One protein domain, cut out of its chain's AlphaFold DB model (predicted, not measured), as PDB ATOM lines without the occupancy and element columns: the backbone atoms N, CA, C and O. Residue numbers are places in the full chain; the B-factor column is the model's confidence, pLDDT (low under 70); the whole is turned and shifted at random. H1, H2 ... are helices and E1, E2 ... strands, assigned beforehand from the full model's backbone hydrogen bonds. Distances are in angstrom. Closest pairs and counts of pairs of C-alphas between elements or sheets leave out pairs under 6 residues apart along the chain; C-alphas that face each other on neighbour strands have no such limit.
ATOM      1  N   ARG A  38      11.343 -19.467  14.109       90.00
ATOM      2  CA  ARG A  38      10.054 -19.321  13.422       90.00
ATOM      3  C   ARG A  38      10.243 -18.952  11.952       90.00
ATOM      4  O   ARG A  38       9.659 -19.604  11.093       90.00
ATOM      5  N   HIS A  39      11.115 -17.989  11.668       91.25
ATOM      6  CA  HIS A  39      11.428 -17.571  10.306       91.25
ATOM      7  C   HIS A  39      11.965 -18.729   9.447       91.25
ATOM      8  O   HIS A  39      11.534 -18.898   8.309       91.25
ATOM      9  N   ARG A  40      12.829 -19.596  10.003       90.62
ATOM     10  CA  ARG A  40      13.294 -20.821   9.323       90.62
ATOM     11  C   ARG A  40      12.155 -21.760   8.953       90.62
ATOM     12  O   ARG A  40      12.120 -22.256   7.830       90.62
ATOM     13  N   HIS A  41      11.233 -22.006   9.881       92.06
ATOM     14  CA  HIS A  41      10.083 -22.874   9.629       92.06
ATOM     15  C   HIS A  41       9.145 -22.296   8.569       92.06
ATOM     16  O   HIS A  41       8.724 -23.031   7.678       92.06
ATOM     17  N   GLU A  42       8.848 -20.999   8.638       93.69
ATOM     18  CA  GLU A  42       7.995 -20.312   7.663       93.69
ATOM     19  C   GLU A  42       8.627 -20.323   6.267       93.69
ATOM     20  O   GLU A  42       7.966 -20.685   5.294       93.69
ATOM     21  N   TRP A  43       9.923 -20.021   6.165       93.88
ATOM     22  CA  TRP A  43      10.637 -20.057   4.890       93.88
ATOM     23  C   TRP A  43      10.712 -21.475   4.313       93.88
ATOM     24  O   TRP A  43      10.391 -21.685   3.146       93.88
ATOM     25  N   ALA A  44      11.048 -22.480   5.128       93.75
ATOM     26  CA  ALA A  44      11.075 -23.872   4.680       93.75
ATOM     27  C   ALA A  44       9.687 -24.371   4.245       93.75
ATOM     28  O   ALA A  44       9.582 -25.144   3.296       93.75
ATOM     29  N   ALA A  45       8.614 -23.931   4.910       94.38
ATOM     30  CA  ALA A  45       7.246 -24.231   4.498       94.38
ATOM     31  C   ALA A  45       6.901 -23.571   3.155       94.38
ATOM     32  O   ALA A  45       6.306 -24.226   2.299       94.38
ATOM     33  N   ALA A  46       7.327 -22.324   2.934       94.62
ATOM     34  CA  ALA A  46       7.173 -21.653   1.647       94.62
ATOM     35  C   ALA A  46       7.911 -22.414   0.534       94.62
ATOM     36  O   ALA A  46       7.316 -22.711  -0.497       94.62
ATOM     37  N   VAL A  47       9.154 -22.841   0.768       94.12
ATOM     38  CA  VAL A  47       9.904 -23.669  -0.192       94.12
ATOM     39  C   VAL A  47       9.192 -24.996  -0.478       94.12
ATOM     40  O   VAL A  47       9.048 -25.373  -1.638       94.12
ATOM     41  N   LYS A  48       8.658 -25.673   0.546       94.12
ATOM     42  CA  LYS A  48       7.845 -26.890   0.354       94.12
ATOM     43  C   LYS A  48       6.585 -26.647  -0.467       94.12
ATOM     44  O   LYS A  48       6.215 -27.498  -1.268       94.12
ATOM     45  N   SER A  49       5.927 -25.501  -0.285       94.12
ATOM     46  CA  SER A  49       4.716 -25.152  -1.041       94.12
ATOM     47  C   SER A  49       4.973 -24.980  -2.540       94.12
ATOM     48  O   SER A  49       4.062 -25.154  -3.342       94.12
ATOM     49  N   LEU A  50       6.230 -24.722  -2.922       93.06
ATOM     50  CA  LEU A  50       6.687 -24.666  -4.310       93.06
ATOM     51  C   LEU A  50       6.995 -26.059  -4.895       93.06
ATOM     52  O   LEU A  50       7.463 -26.157  -6.025       93.06
ATOM     53  N   GLY A  51       6.761 -27.135  -4.136       91.19
ATOM     54  CA  GLY A  51       7.023 -28.513  -4.557       91.19
ATOM     55  C   GLY A  51       8.473 -28.967  -4.372       91.19
ATOM     56  O   GLY A  51       8.847 -30.010  -4.901       91.19
ATOM     57  N   LEU A  52       9.292 -28.209  -3.633       91.31
ATOM     58  CA  LEU A  52      10.670 -28.585  -3.323       91.31
ATOM     59  C   LEU A  52      10.781 -29.373  -2.017       91.31
ATOM     60  O   LEU A  52      10.021 -29.185  -1.062       91.31
ATOM     61  N   THR A  53      11.816 -30.201  -1.938       90.69
ATOM     62  CA  THR A  53      12.180 -30.878  -0.695       90.69
ATOM     63  C   THR A  53      12.973 -29.921   0.185       90.69
ATOM     64  O   THR A  53      14.095 -29.551  -0.151       90.69
ATOM     65  N   ALA A  54      12.407 -29.544   1.336       91.50
ATOM     66  CA  ALA A  54      13.120 -28.800   2.372       91.50
ATOM     67  C   ALA A  54      13.062 -29.523   3.725       91.50
ATOM     68  O   ALA A  54      12.002 -29.967   4.170       91.50
ATOM     69  N   THR A  55      14.182 -29.618   4.430       90.69
ATOM     70  CA  THR A  55      14.262 -30.248   5.754       90.69
ATOM     71  C   THR A  55      14.994 -29.354   6.733       90.69
ATOM     72  O   THR A  55      15.975 -28.716   6.372       90.69
ATOM     73  N   ILE A  56      14.522 -29.324   7.977       90.38
ATOM     74  CA  ILE A  56      15.185 -28.612   9.067       90.38
ATOM     75  C   ILE A  56      15.790 -29.664   9.983       90.38
ATOM     76  O   ILE A  56      15.086 -30.583  10.405       90.38
ATOM     77  N   MET A  57      17.080 -29.545  10.277       86.81
ATOM     78  CA  MET A  57      17.760 -30.460  11.190       86.81
ATOM     79  C   MET A  57      18.813 -29.739  12.029       86.81
ATOM     80  O   MET A  57      19.354 -28.734  11.575       86.81
ATOM     81  N   PRO A  58      19.163 -30.259  13.215       84.38
ATOM     82  CA  PRO A  58      20.276 -29.720  13.984       84.38
ATOM     83  C   PRO A  58      21.574 -29.793  13.176       84.38
ATOM     84  O   PRO A  58      21.889 -30.844  12.606       84.38
ATOM     85  N   ALA A  59      22.356 -28.713  13.171       76.50
ATOM     86  CA  ALA A  59      23.656 -28.647  12.505       76.50
ATOM     87  C   ALA A  59      24.574 -29.798  12.929       76.50
ATOM     88  O   ALA A  59      25.275 -30.348  12.090       76.50
ATOM     89  N   SER A  60      24.513 -30.214  14.198       74.00
ATOM     90  CA  SER A  60      25.267 -31.356  14.724       74.00
ATOM     91  C   SER A  60      24.994 -32.671  14.004       74.00
ATOM     92  O   SER A  60      25.922 -33.446  13.769       74.00
ATOM     93  N   ARG A  61      23.745 -32.914  13.591       73.00
ATOM     94  CA  ARG A  61      23.403 -34.085  12.776       73.00
ATOM     95  C   ARG A  61      23.883 -33.912  11.342       73.00
ATOM     96  O   ARG A  61      24.451 -34.846  10.786       73.00
ATOM     97  N   TRP A  62      23.724 -32.723  10.772       69.75
ATOM     98  CA  TRP A  62      24.162 -32.441   9.406       69.75
ATOM     99  C   TRP A  62      25.685 -32.581   9.230       69.75
ATOM    100  O   TRP A  62      26.132 -33.293   8.334       69.75
ATOM    101  N   THR A  63      26.495 -32.009  10.129       63.72
ATOM    102  CA  THR A  63      27.967 -32.127  10.088       63.72
ATOM    103  C   THR A  63      28.461 -33.550  10.329       63.72
ATOM    104  O   THR A  63      29.532 -33.910   9.863       63.72
ATOM    105  N   SER A  64      27.704 -34.377  11.057       59.56
ATOM    106  CA  SER A  64      28.050 -35.798  11.220       59.56
ATOM    107  C   SER A  64      27.800 -36.623   9.952       59.56
ATOM    108  O   SER A  64      28.384 -37.690   9.793       59.56
ATOM    109  N   GLN A  65      26.944 -36.128   9.051       55.91
ATOM    110  CA  GLN A  65      26.572 -36.795   7.802       55.91
ATOM    111  C   GLN A  65      27.342 -36.267   6.587       55.91
ATOM    112  O   GLN A  65      27.450 -36.975   5.588       55.91
ATOM    113  N   MET A  66      27.890 -35.052   6.658       53.06
ATOM    114  CA  MET A  66      28.700 -34.462   5.595       53.06
ATOM    115  C   MET A  66      30.098 -34.142   6.102       53.06
ATOM    116  O   MET A  66      30.252 -33.408   7.074       53.06
ATOM    117  N   TYR A  67      31.120 -34.655   5.416       53.06
ATOM    118  CA  TYR A  67      32.526 -34.377   5.710       53.06
ATOM    119  C   TYR A  67      32.877 -32.932   5.305       53.06
ATOM    120  O   TYR A  67      33.546 -32.691   4.306       53.06
ATOM    121  N   VAL A  68      32.353 -31.950   6.041       51.56
ATOM    122  CA  VAL A  68      32.614 -30.524   5.818       51.56
ATOM    123  C   VAL A  68      33.713 -30.091   6.790       51.56
ATOM    124  O   VAL A  68      33.457 -30.027   7.996       51.56
ATOM    125  N   PRO A  69      34.938 -29.799   6.320       44.81
ATOM    126  CA  PRO A  69      35.994 -29.289   7.184       44.81
ATOM    127  C   PRO A  69      35.630 -27.866   7.637       44.81
ATOM    128  O   PRO A  69      35.621 -26.929   6.845       44.81
ATOM    129  N   GLY A  70      35.296 -27.698   8.916       45.78
ATOM    130  CA  GLY A  70      34.963 -26.397   9.493       45.78
ATOM    131  C   GLY A  70      34.837 -26.438  11.020       45.78
ATOM    132  O   GLY A  70      34.632 -27.511  11.592       45.78
ATOM    133  N   PRO A  71      34.990 -25.293  11.711       42.78
ATOM    134  CA  PRO A  71      34.964 -25.240  13.169       42.78
ATOM    135  C   PRO A  71      33.602 -25.699  13.712       42.78
ATOM    136  O   PRO A  71      32.554 -25.182  13.332       42.78
ATOM    137  N   GLN A  72      33.631 -26.636  14.664       48.59
ATOM    138  CA  GLN A  72      32.477 -27.247  15.347       48.59
ATOM    139  C   GLN A  72      31.570 -26.256  16.118       48.59
ATOM    140  O   GLN A  72      30.630 -26.662  16.787       48.59
ATOM    141  N   GLN A  73      31.780 -24.941  16.035       43.88
ATOM    142  CA  GLN A  73      30.971 -23.944  16.750       43.88
ATOM    143  C   GLN A  73      29.531 -23.786  16.214       43.88
ATOM    144  O   GLN A  73      28.747 -23.027  16.777       43.88
ATOM    145  N   LEU A  74      29.145 -24.517  15.161       50.12
ATOM    146  CA  LEU A  74      27.785 -24.519  14.600       50.12
ATOM    147  C   LEU A  74      26.803 -25.466  15.324       50.12
ATOM    148  O   LEU A  74      25.619 -25.460  15.001       50.12
ATOM    149  N   LEU A  75      27.262 -26.265  16.296       51.66
ATOM    150  CA  LEU A  75      26.581 -27.466  16.815       51.66
ATOM    151  C   LEU A  75      25.185 -27.276  17.453       51.66
ATOM    152  O   LEU A  75      24.466 -28.267  17.587       51.66
ATOM    153  N   GLU A  76      24.759 -26.056  17.795       58.53
ATOM    154  CA  GLU A  76      23.466 -25.802  18.466       58.53
ATOM    155  C   GLU A  76      22.406 -25.103  17.595       58.53
ATOM    156  O   GLU A  76      21.348 -24.719  18.094       58.53
ATOM    157  N   ARG A  77      22.651 -24.915  16.293       73.12
ATOM    158  CA  ARG A  77      21.696 -24.234  15.400       73.12
ATOM    159  C   ARG A  77      21.021 -25.206  14.444       73.12
ATOM    160  O   ARG A  77      21.659 -26.105  13.912       73.12
ATOM    161  N   ASP A  78      19.734 -24.999  14.189       83.75
ATOM    162  CA  ASP A  78      19.022 -25.719  13.129       83.75
ATOM    163  C   ASP A  78      19.470 -25.214  11.745       83.75
ATOM    164  O   ASP A  78      19.453 -24.013  11.494       83.75
ATOM    165  N   VAL A  79      19.830 -26.106  10.829       85.56
ATOM    166  CA  VAL A  79      20.095 -25.782   9.419       85.56
ATOM    167  C   VAL A  79      18.867 -26.098   8.575       85.56
ATOM    168  O   VAL A  79      18.134 -27.047   8.865       85.56
ATOM    169  N   VAL A  80      18.646 -25.315   7.521       89.44
ATOM    170  CA  VAL A  80      17.621 -25.613   6.511       89.44
ATOM    171  C   VAL A  80      18.321 -26.200   5.300       89.44
ATOM    172  O   VAL A  80      19.225 -25.585   4.751       89.44
ATOM    173  N   ILE A  81      17.904 -27.378   4.869       88.81
ATOM    174  CA  ILE A  81      18.444 -28.060   3.698       88.81
ATOM    175  C   ILE A  81      17.369 -28.069   2.629       88.81
ATOM    176  O   ILE A  81      16.260 -28.520   2.906       88.81
ATOM    177  N   VAL A  82      17.695 -27.591   1.436       90.81
ATOM    178  CA  VAL A  82      16.820 -27.610   0.263       90.81
ATOM    179  C   VAL A  82      17.473 -28.468  -0.810       90.81
ATOM    180  O   VAL A  82      18.643 -28.262  -1.122       90.81
ATOM    181  N   MET A  83      16.722 -29.413  -1.367       90.00
ATOM    182  CA  MET A  83      17.170 -30.252  -2.479       90.00
ATOM    183  C   MET A  83      16.557 -29.733  -3.776       90.00
ATOM    184  O   MET A  83      15.356 -29.449  -3.827       90.00
ATOM    185  N   VAL A  84      17.393 -29.593  -4.799       89.94
ATOM    186  CA  VAL A  84      17.028 -29.115  -6.130       89.94
ATOM    187  C   VAL A  84      17.543 -30.123  -7.152       89.94
ATOM    188  O   VAL A  84      18.726 -30.152  -7.484       89.94
ATOM    189  N   ASP A  85      16.637 -30.949  -7.658       86.25
ATOM    190  CA  ASP A  85      16.940 -32.091  -8.526       86.25
ATOM    191  C   ASP A  85      16.776 -31.766 -10.020       86.25
ATOM    192  O   ASP A  85      17.134 -32.562 -10.884       86.25
ATOM    193  N   SER A  86      16.203 -30.604 -10.357       87.19
ATOM    194  CA  SER A  86      15.976 -30.191 -11.746       87.19
ATOM    195  C   SER A  86      15.996 -28.677 -11.927       87.19
ATOM    196  O   SER A  86      15.749 -27.912 -10.991       87.19
ATOM    197  N   GLU A  87      16.185 -28.236 -13.170       87.69
ATOM    198  CA  GLU A  87      16.118 -26.820 -13.535       87.69
ATOM    199  C   GLU A  87      14.761 -26.188 -13.191       87.69
ATOM    200  O   GLU A  87      14.704 -25.042 -12.740       87.69
ATOM    201  N   SER A  88      13.669 -26.951 -13.323       89.69
ATOM    202  CA  SER A  88      12.323 -26.495 -12.960       89.69
ATOM    203  C   SER A  88      12.196 -26.184 -11.465       89.69
ATOM    204  O   SER A  88      11.626 -25.158 -11.095       89.69
ATOM    205  N   GLN A  89      12.803 -27.005 -10.603       91.06
ATOM    206  CA  GLN A  89      12.846 -26.758  -9.163       91.06
ATOM    207  C   GLN A  89      13.755 -25.573  -8.829       91.06
ATOM    208  O   GLN A  89      13.404 -24.774  -7.966       91.06
ATOM    209  N   GLY A  90      14.874 -25.397  -9.540       89.69
ATOM    210  CA  GLY A  90      15.718 -24.207  -9.398       89.69
ATOM    211  C   GLY A  90      14.967 -22.923  -9.749       89.69
ATOM    212  O   GLY A  90      15.033 -21.936  -9.020       89.69
ATOM    213  N   GLN A  91      14.188 -22.952 -10.831       92.12
ATOM    214  CA  GLN A  91      13.335 -21.836 -11.235       92.12
ATOM    215  C   GLN A  91      12.211 -21.576 -10.226       92.12
ATOM    216  O   GLN A  91      11.924 -20.414  -9.933       92.12
ATOM    217  N   ALA A  92      11.594 -22.627  -9.683       92.88
ATOM    218  CA  ALA A  92      10.591 -22.502  -8.634       92.88
ATOM    219  C   ALA A  92      11.201 -21.900  -7.362       92.88
ATOM    220  O   ALA A  92      10.641 -20.959  -6.808       92.88
ATOM    221  N   LEU A  93      12.391 -22.343  -6.946       92.69
ATOM    222  CA  LEU A  93      13.072 -21.826  -5.760       92.69
ATOM    223  C   LEU A  93      13.364 -20.323  -5.857       92.69
ATOM    224  O   LEU A  93      13.246 -19.626  -4.856       92.69
ATOM    225  N   LEU A  94      13.646 -19.784  -7.046       92.19
ATOM    226  CA  LEU A  94      13.818 -18.336  -7.240       92.19
ATOM    227  C   LEU A  94      12.559 -17.512  -6.919       92.19
ATOM    228  O   LEU A  94      12.665 -16.320  -6.623       92.19
ATOM    229  N   THR A  95      11.377 -18.135  -6.945       93.19
ATOM    230  CA  THR A  95      10.109 -17.498  -6.547       93.19
ATOM    231  C   THR A  95       9.869 -17.525  -5.036       93.19
ATOM    232  O   THR A  95       8.951 -16.862  -4.550       93.19
ATOM    233  N   ALA A  96      10.703 -18.241  -4.273       91.81
ATOM    234  CA  ALA A  96      10.625 -18.263  -2.820       91.81
ATOM    235  C   ALA A  96      10.922 -16.873  -2.214       91.81
ATOM    236  O   ALA A  96      11.553 -16.016  -2.858       91.81
ATOM    237  N   PRO A  97      10.495 -16.630  -0.959       91.31
ATOM    238  CA  PRO A  97      10.799 -15.386  -0.265       91.31
ATOM    239  C   PRO A  97      12.309 -15.108  -0.254       91.31
ATOM    240  O   PRO A  97      13.100 -15.969   0.131       91.31
ATOM    241  N   SER A  98      12.708 -13.892  -0.646       86.12
ATOM    242  CA  SER A  98      14.119 -13.463  -0.670       86.12
ATOM    243  C   SER A  98      14.744 -13.361   0.715       86.12
ATOM    244  O   SER A  98      15.965 -13.393   0.838       86.12
ATOM    245  N   SER A  99      13.923 -13.224   1.757       87.88
ATOM    246  CA  SER A  99      14.349 -13.279   3.153       87.88
ATOM    247  C   SER A  99      14.757 -14.714   3.503       87.88
ATOM    248  O   SER A  99      13.992 -15.456   4.119       87.88
ATOM    249  N   CYS A 100      15.925 -15.123   3.022       86.12
ATOM    250  CA  CYS A 100      16.504 -16.431   3.262       86.12
ATOM    251  C   CYS A 100      17.130 -16.456   4.661       86.12
ATOM    252  O   CYS A 100      17.988 -15.615   4.958       86.12
ATOM    253  N   PRO A 101      16.721 -17.386   5.540       87.50
ATOM    254  CA  PRO A 101      17.309 -17.481   6.859       87.50
ATOM    255  C   PRO A 101      18.799 -17.826   6.769       87.50
ATOM    256  O   PRO A 101      19.255 -18.504   5.853       87.50
ATOM    257  N   ASN A 102      19.564 -17.405   7.773       82.81
ATOM    258  CA  ASN A 102      20.945 -17.855   7.913       82.81
ATOM    259  C   ASN A 102      20.989 -19.376   8.120       82.81
ATOM    260  O   ASN A 102      20.093 -19.944   8.760       82.81
ATOM    261  N   ASP A 103      22.076 -19.997   7.662       83.25
ATOM    262  CA  ASP A 103      22.333 -21.440   7.741       83.25
ATOM    263  C   ASP A 103      21.447 -22.299   6.811       83.25
ATOM    264  O   ASP A 103      21.126 -23.450   7.120       83.25
ATOM    265  N   VAL A 104      21.066 -21.752   5.651       87.75
ATOM    266  CA  VAL A 104      20.421 -22.502   4.562       87.75
ATOM    267  C   VAL A 104      21.482 -23.148   3.671       87.75
ATOM    268  O   VAL A 104      22.469 -22.517   3.294       87.75
ATOM    269  N   LYS A 105      21.276 -24.417   3.329       87.25
ATOM    270  CA  LYS A 105      22.099 -25.211   2.419       87.25
ATOM    271  C   LYS A 105      21.233 -25.644   1.241       87.25
ATOM    272  O   LYS A 105      20.211 -26.293   1.449       87.25
ATOM    273  N   ILE A 106      21.620 -25.276   0.027       87.88
ATOM    274  CA  ILE A 106      20.898 -25.644  -1.195       87.88
ATOM    275  C   ILE A 106      21.755 -26.662  -1.939       87.88
ATOM    276  O   ILE A 106      22.870 -26.344  -2.328       87.88
ATOM    277  N   TYR A 107      21.249 -27.874  -2.127       86.19
ATOM    278  CA  TYR A 107      21.915 -28.914  -2.907       86.19
ATOM    279  C   TYR A 107      21.300 -28.952  -4.291       86.19
ATOM    280  O   TYR A 107      20.153 -29.367  -4.444       86.19
ATOM    281  N   ALA A 108      22.062 -28.501  -5.281       82.56
ATOM    282  CA  ALA A 108      21.694 -28.593  -6.680       82.56
ATOM    283  C   ALA A 108      22.362 -29.832  -7.289       82.56
ATOM    284  O   ALA A 108      23.591 -29.914  -7.364       82.56
ATOM    285  N   PHE A 109      21.554 -30.809  -7.694       74.81
ATOM    286  CA  PHE A 109      22.025 -31.962  -8.462       74.81
ATOM    287  C   PHE A 109      22.170 -31.595  -9.945       74.81
ATOM    288  O   PHE A 109      21.746 -30.512 -10.348       74.81
ATOM    289  N   ASP A 110      22.750 -32.504 -10.741       68.56
ATOM    290  CA  ASP A 110      23.221 -32.359 -12.139       68.56
ATOM    291  C   ASP A 110      22.207 -31.803 -13.173       68.56
ATOM    292  O   ASP A 110      22.489 -31.743 -14.367       68.56
ATOM    293  N   GLY A 111      21.020 -31.377 -12.744       65.06
ATOM    294  CA  GLY A 111      19.990 -30.743 -13.555       65.06
ATOM    295  C   GLY A 111      19.958 -29.210 -13.520       65.06
ATOM    296  O   GLY A 111      19.021 -28.654 -14.089       65.06
ATOM    297  N   LEU A 112      20.892 -28.507 -12.859       78.94
ATOM    298  CA  LEU A 112      20.919 -27.033 -12.841       78.94
ATOM    299  C   LEU A 112      21.931 -26.441 -13.829       78.94
ATOM    300  O   LEU A 112      23.123 -26.728 -13.762       78.94
ATOM    301  N   SER A 113      21.478 -25.530 -14.693       84.06
ATOM    302  CA  SER A 113      22.374 -24.756 -15.556       84.06
ATOM    303  C   SER A 113      23.253 -23.791 -14.743       84.06
ATOM    304  O   SER A 113      22.836 -23.267 -13.707       84.06
ATOM    305  N   THR A 114      24.461 -23.486 -15.232       83.25
ATOM    306  CA  THR A 114      25.387 -22.529 -14.588       83.25
ATOM    307  C   THR A 114      24.738 -21.160 -14.364       83.25
ATOM    308  O   THR A 114      24.927 -20.536 -13.324       83.25
ATOM    309  N   ALA A 115      23.912 -20.710 -15.316       84.69
ATOM    310  CA  ALA A 115      23.152 -19.471 -15.185       84.69
ATOM    311  C   ALA A 115      22.148 -19.532 -14.023       84.69
ATOM    312  O   ALA A 115      21.990 -18.559 -13.286       84.69
ATOM    313  N   ARG A 116      21.486 -20.680 -13.828       86.44
ATOM    314  CA  ARG A 116      20.535 -20.863 -12.730       86.44
ATOM    315  C   ARG A 116      21.222 -20.876 -11.376       86.44
ATOM    316  O   ARG A 116      20.698 -20.312 -10.422       86.44
ATOM    317  N   TYR A 117      22.390 -21.500 -11.314       83.44
ATOM    318  CA  TYR A 117      23.214 -21.536 -10.117       83.44
ATOM    319  C   TYR A 117      23.599 -20.118  -9.666       83.44
ATOM    320  O   TYR A 117      23.310 -19.742  -8.532       83.44
ATOM    321  N   ALA A 118      24.116 -19.291 -10.582       86.25
ATOM    322  CA  ALA A 118      24.477 -17.902 -10.285       86.25
ATOM    323  C   ALA A 118      23.279 -17.071  -9.786       86.25
ATOM    324  O   ALA A 118      23.402 -16.297  -8.840       86.25
ATOM    325  N   GLN A 119      22.094 -17.275 -10.371       90.38
ATOM    326  CA  GLN A 119      20.873 -16.605  -9.914       90.38
ATOM    327  C   GLN A 119      20.459 -17.026  -8.500       90.38
ATOM    328  O   GLN A 119      19.944 -16.201  -7.748       90.38
ATOM    329  N   LEU A 120      20.653 -18.296  -8.125       88.94
ATOM    330  CA  LEU A 120      20.373 -18.758  -6.763       88.94
ATOM    331  C   LEU A 120      21.351 -18.149  -5.754       88.94
ATOM    332  O   LEU A 120      20.906 -17.736  -4.685       88.94
ATOM    333  N   GLU A 121      22.636 -18.046  -6.094       87.56
ATOM    334  CA  GLU A 121      23.636 -17.386  -5.242       87.56
ATOM    335  C   GLU A 121      23.336 -15.893  -5.056       87.56
ATOM    336  O   GLU A 121      23.388 -15.387  -3.936       87.56
ATOM    337  N   GLU A 122      22.949 -15.193  -6.126       89.75
ATOM    338  CA  GLU A 122      22.569 -13.778  -6.059       89.75
ATOM    339  C   GLU A 122      21.290 -13.569  -5.237       89.75
ATOM    340  O   GLU A 122      21.187 -12.642  -4.429       89.75
ATOM    341  N   ARG A 123      20.299 -14.448  -5.417       90.44
ATOM    342  CA  ARG A 123      19.006 -14.351  -4.731       90.44
ATOM    343  C   ARG A 123      19.103 -14.707  -3.250       90.44
ATOM    344  O   ARG A 123      18.370 -14.131  -2.443       90.44
ATOM    345  N   PHE A 124      19.967 -15.656  -2.902       90.69
ATOM    346  CA  PHE A 124      20.104 -16.210  -1.558       90.69
ATOM    347  C   PHE A 124      21.555 -16.110  -1.065       90.69
ATOM    348  O   PHE A 124      22.192 -17.134  -0.828       90.69
ATOM    349  N   PRO A 125      22.074 -14.891  -0.828       84.50
ATOM    350  CA  PRO A 125      23.490 -14.672  -0.520       84.50
ATOM    351  C   PRO A 125      23.936 -15.265   0.826       84.50
ATOM    352  O   PRO A 125      25.126 -15.417   1.086       84.50
ATOM    353  N   THR A 126      22.990 -15.575   1.714       84.00
ATOM    354  CA  THR A 126      23.241 -16.226   3.009       84.00
ATOM    355  C   THR A 126      23.198 -17.752   2.929       84.00
ATOM    356  O   THR A 126      23.576 -18.426   3.893       84.00
ATOM    357  N   ALA A 127      22.723 -18.307   1.810       84.75
ATOM    358  CA  ALA A 127      22.693 -19.739   1.583       84.75
ATOM    359  C   ALA A 127      24.040 -20.215   1.039       84.75
ATOM    360  O   ALA A 127      24.679 -19.548   0.231       84.75
ATOM    361  N   VAL A 128      24.457 -21.406   1.459       84.25
ATOM    362  CA  VAL A 128      25.565 -22.104   0.801       84.25
ATOM    363  C   VAL A 128      24.963 -23.027  -0.242       84.25
ATOM    364  O   VAL A 128      24.220 -23.949   0.110       84.25
ATOM    365  N   VAL A 129      25.264 -22.763  -1.509       82.62
ATOM    366  CA  VAL A 129      24.831 -23.601  -2.624       82.62
ATOM    367  C   VAL A 129      25.926 -24.631  -2.891       82.62
ATOM    368  O   VAL A 129      27.091 -24.289  -3.058       82.62
ATOM    369  N   PHE A 130      25.562 -25.906  -2.869       79.69
ATOM    370  CA  PHE A 130      26.436 -27.012  -3.226       79.69
ATOM    371  C   PHE A 130      26.001 -27.556  -4.576       79.69
ATOM    372  O   PHE A 130      24.825 -27.871  -4.771       79.69
ATOM    373  N   THR A 131      26.956 -27.718  -5.481       71.94
ATOM    374  CA  THR A 131      26.790 -28.572  -6.651       71.94
ATOM    375  C   THR A 131      27.336 -29.954  -6.325       71.94
ATOM    376  O   THR A 131      28.293 -30.100  -5.555       71.94
ATOM    377  N   ARG A 132      26.743 -30.998  -6.904       58.97
ATOM    378  CA  ARG A 132      27.467 -32.261  -7.002       58.97
ATOM    379  C   ARG A 132      28.619 -32.033  -7.984       58.97
ATOM    380  O   ARG A 132      28.382 -31.751  -9.150       58.97
TER     381      ARG A 132
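This is residues 38 to 132 of the 135 residues of an uncharacterized protein of Caulifigura coniformis (UniProt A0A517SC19). A twisted sheet of four strands has helices H1, H3 and H4 laid over one face, running along its strands, while the small helix H2 and the loop after it make an arm at one end of the sheet, where residues 64 to 71 stick out. The printed part has 95 residues, with four named helices and four named strands in the order H1 E1 H2 E2 H3 E3 H4 E4. The mixed sheet runs E1 E2 E3 E4, with E1 antiparallel and the others parallel; the class is mixed, helices and strands. The whole is compact, with a radius of gyration of the C-alphas of 12.8 A, and spans 34 by 28 by 20 A.

Find C-alpha 38 at (10.054, -19.321, 13.422); from there H1, residues 38 to 49, runs 16.5 A. Next come E1, residues 53 to 58, 16.8 A long, and H2, residues 59 to 65. Look for C-alpha 78 at (19.022, -25.719, 13.129), where E2 begins; it runs 19.7 A to residue 84. H3 takes residues 87 to 93, E3 residues 104 to 108, and H4 residues 114 to 123, 14.3 A long. E4, residues 128 to 131, ends at C-alpha 131, (26.790, -28.572, -6.651).

Start in the sheet: E1 and E2 are antiparallel, with N 55 and O 81 2.8 A apart, within hydrogen-bond range. E2 and E3 are parallel, with N 82 and O 105 at 2.8 A, and so are E3 and E4, with N 130 and O 106 at 2.8 A. H1, H3 and H4 are on the same face, in two layers with the sheet. H1 lies over E1 and E2 at a height of 8.8 A over the sheet; its closest C-alphas to E1 are those of Ala 44 and Ala 54, 5.8 A apart. H3 touches H4 at a shallow tilt of 5 degrees, the same way, closest at the C-alphas of Gly 90 and Arg 116, 6.7 A. H2 only grazes the sheet with residues 59 to 62. E2, H3, E3 and E3, H4, E4 are strand-helix-strand units, a helix between two parallel neighbour strands, each with a right-handed crossover. In H1, H2, H3 and H4 every O i to N i+4 pair is within hydrogen-bond range.

The two C-alphas farthest apart, those of Gln 73 and Ser 88, are 35.2 A apart. The printed part has no cut; the link from H2 to E2, 12 residues, is long. Confidence is under 70 at residues 62 to 76, 110 to 111 and 132; the mean pLDDT of the printed part is 81.3.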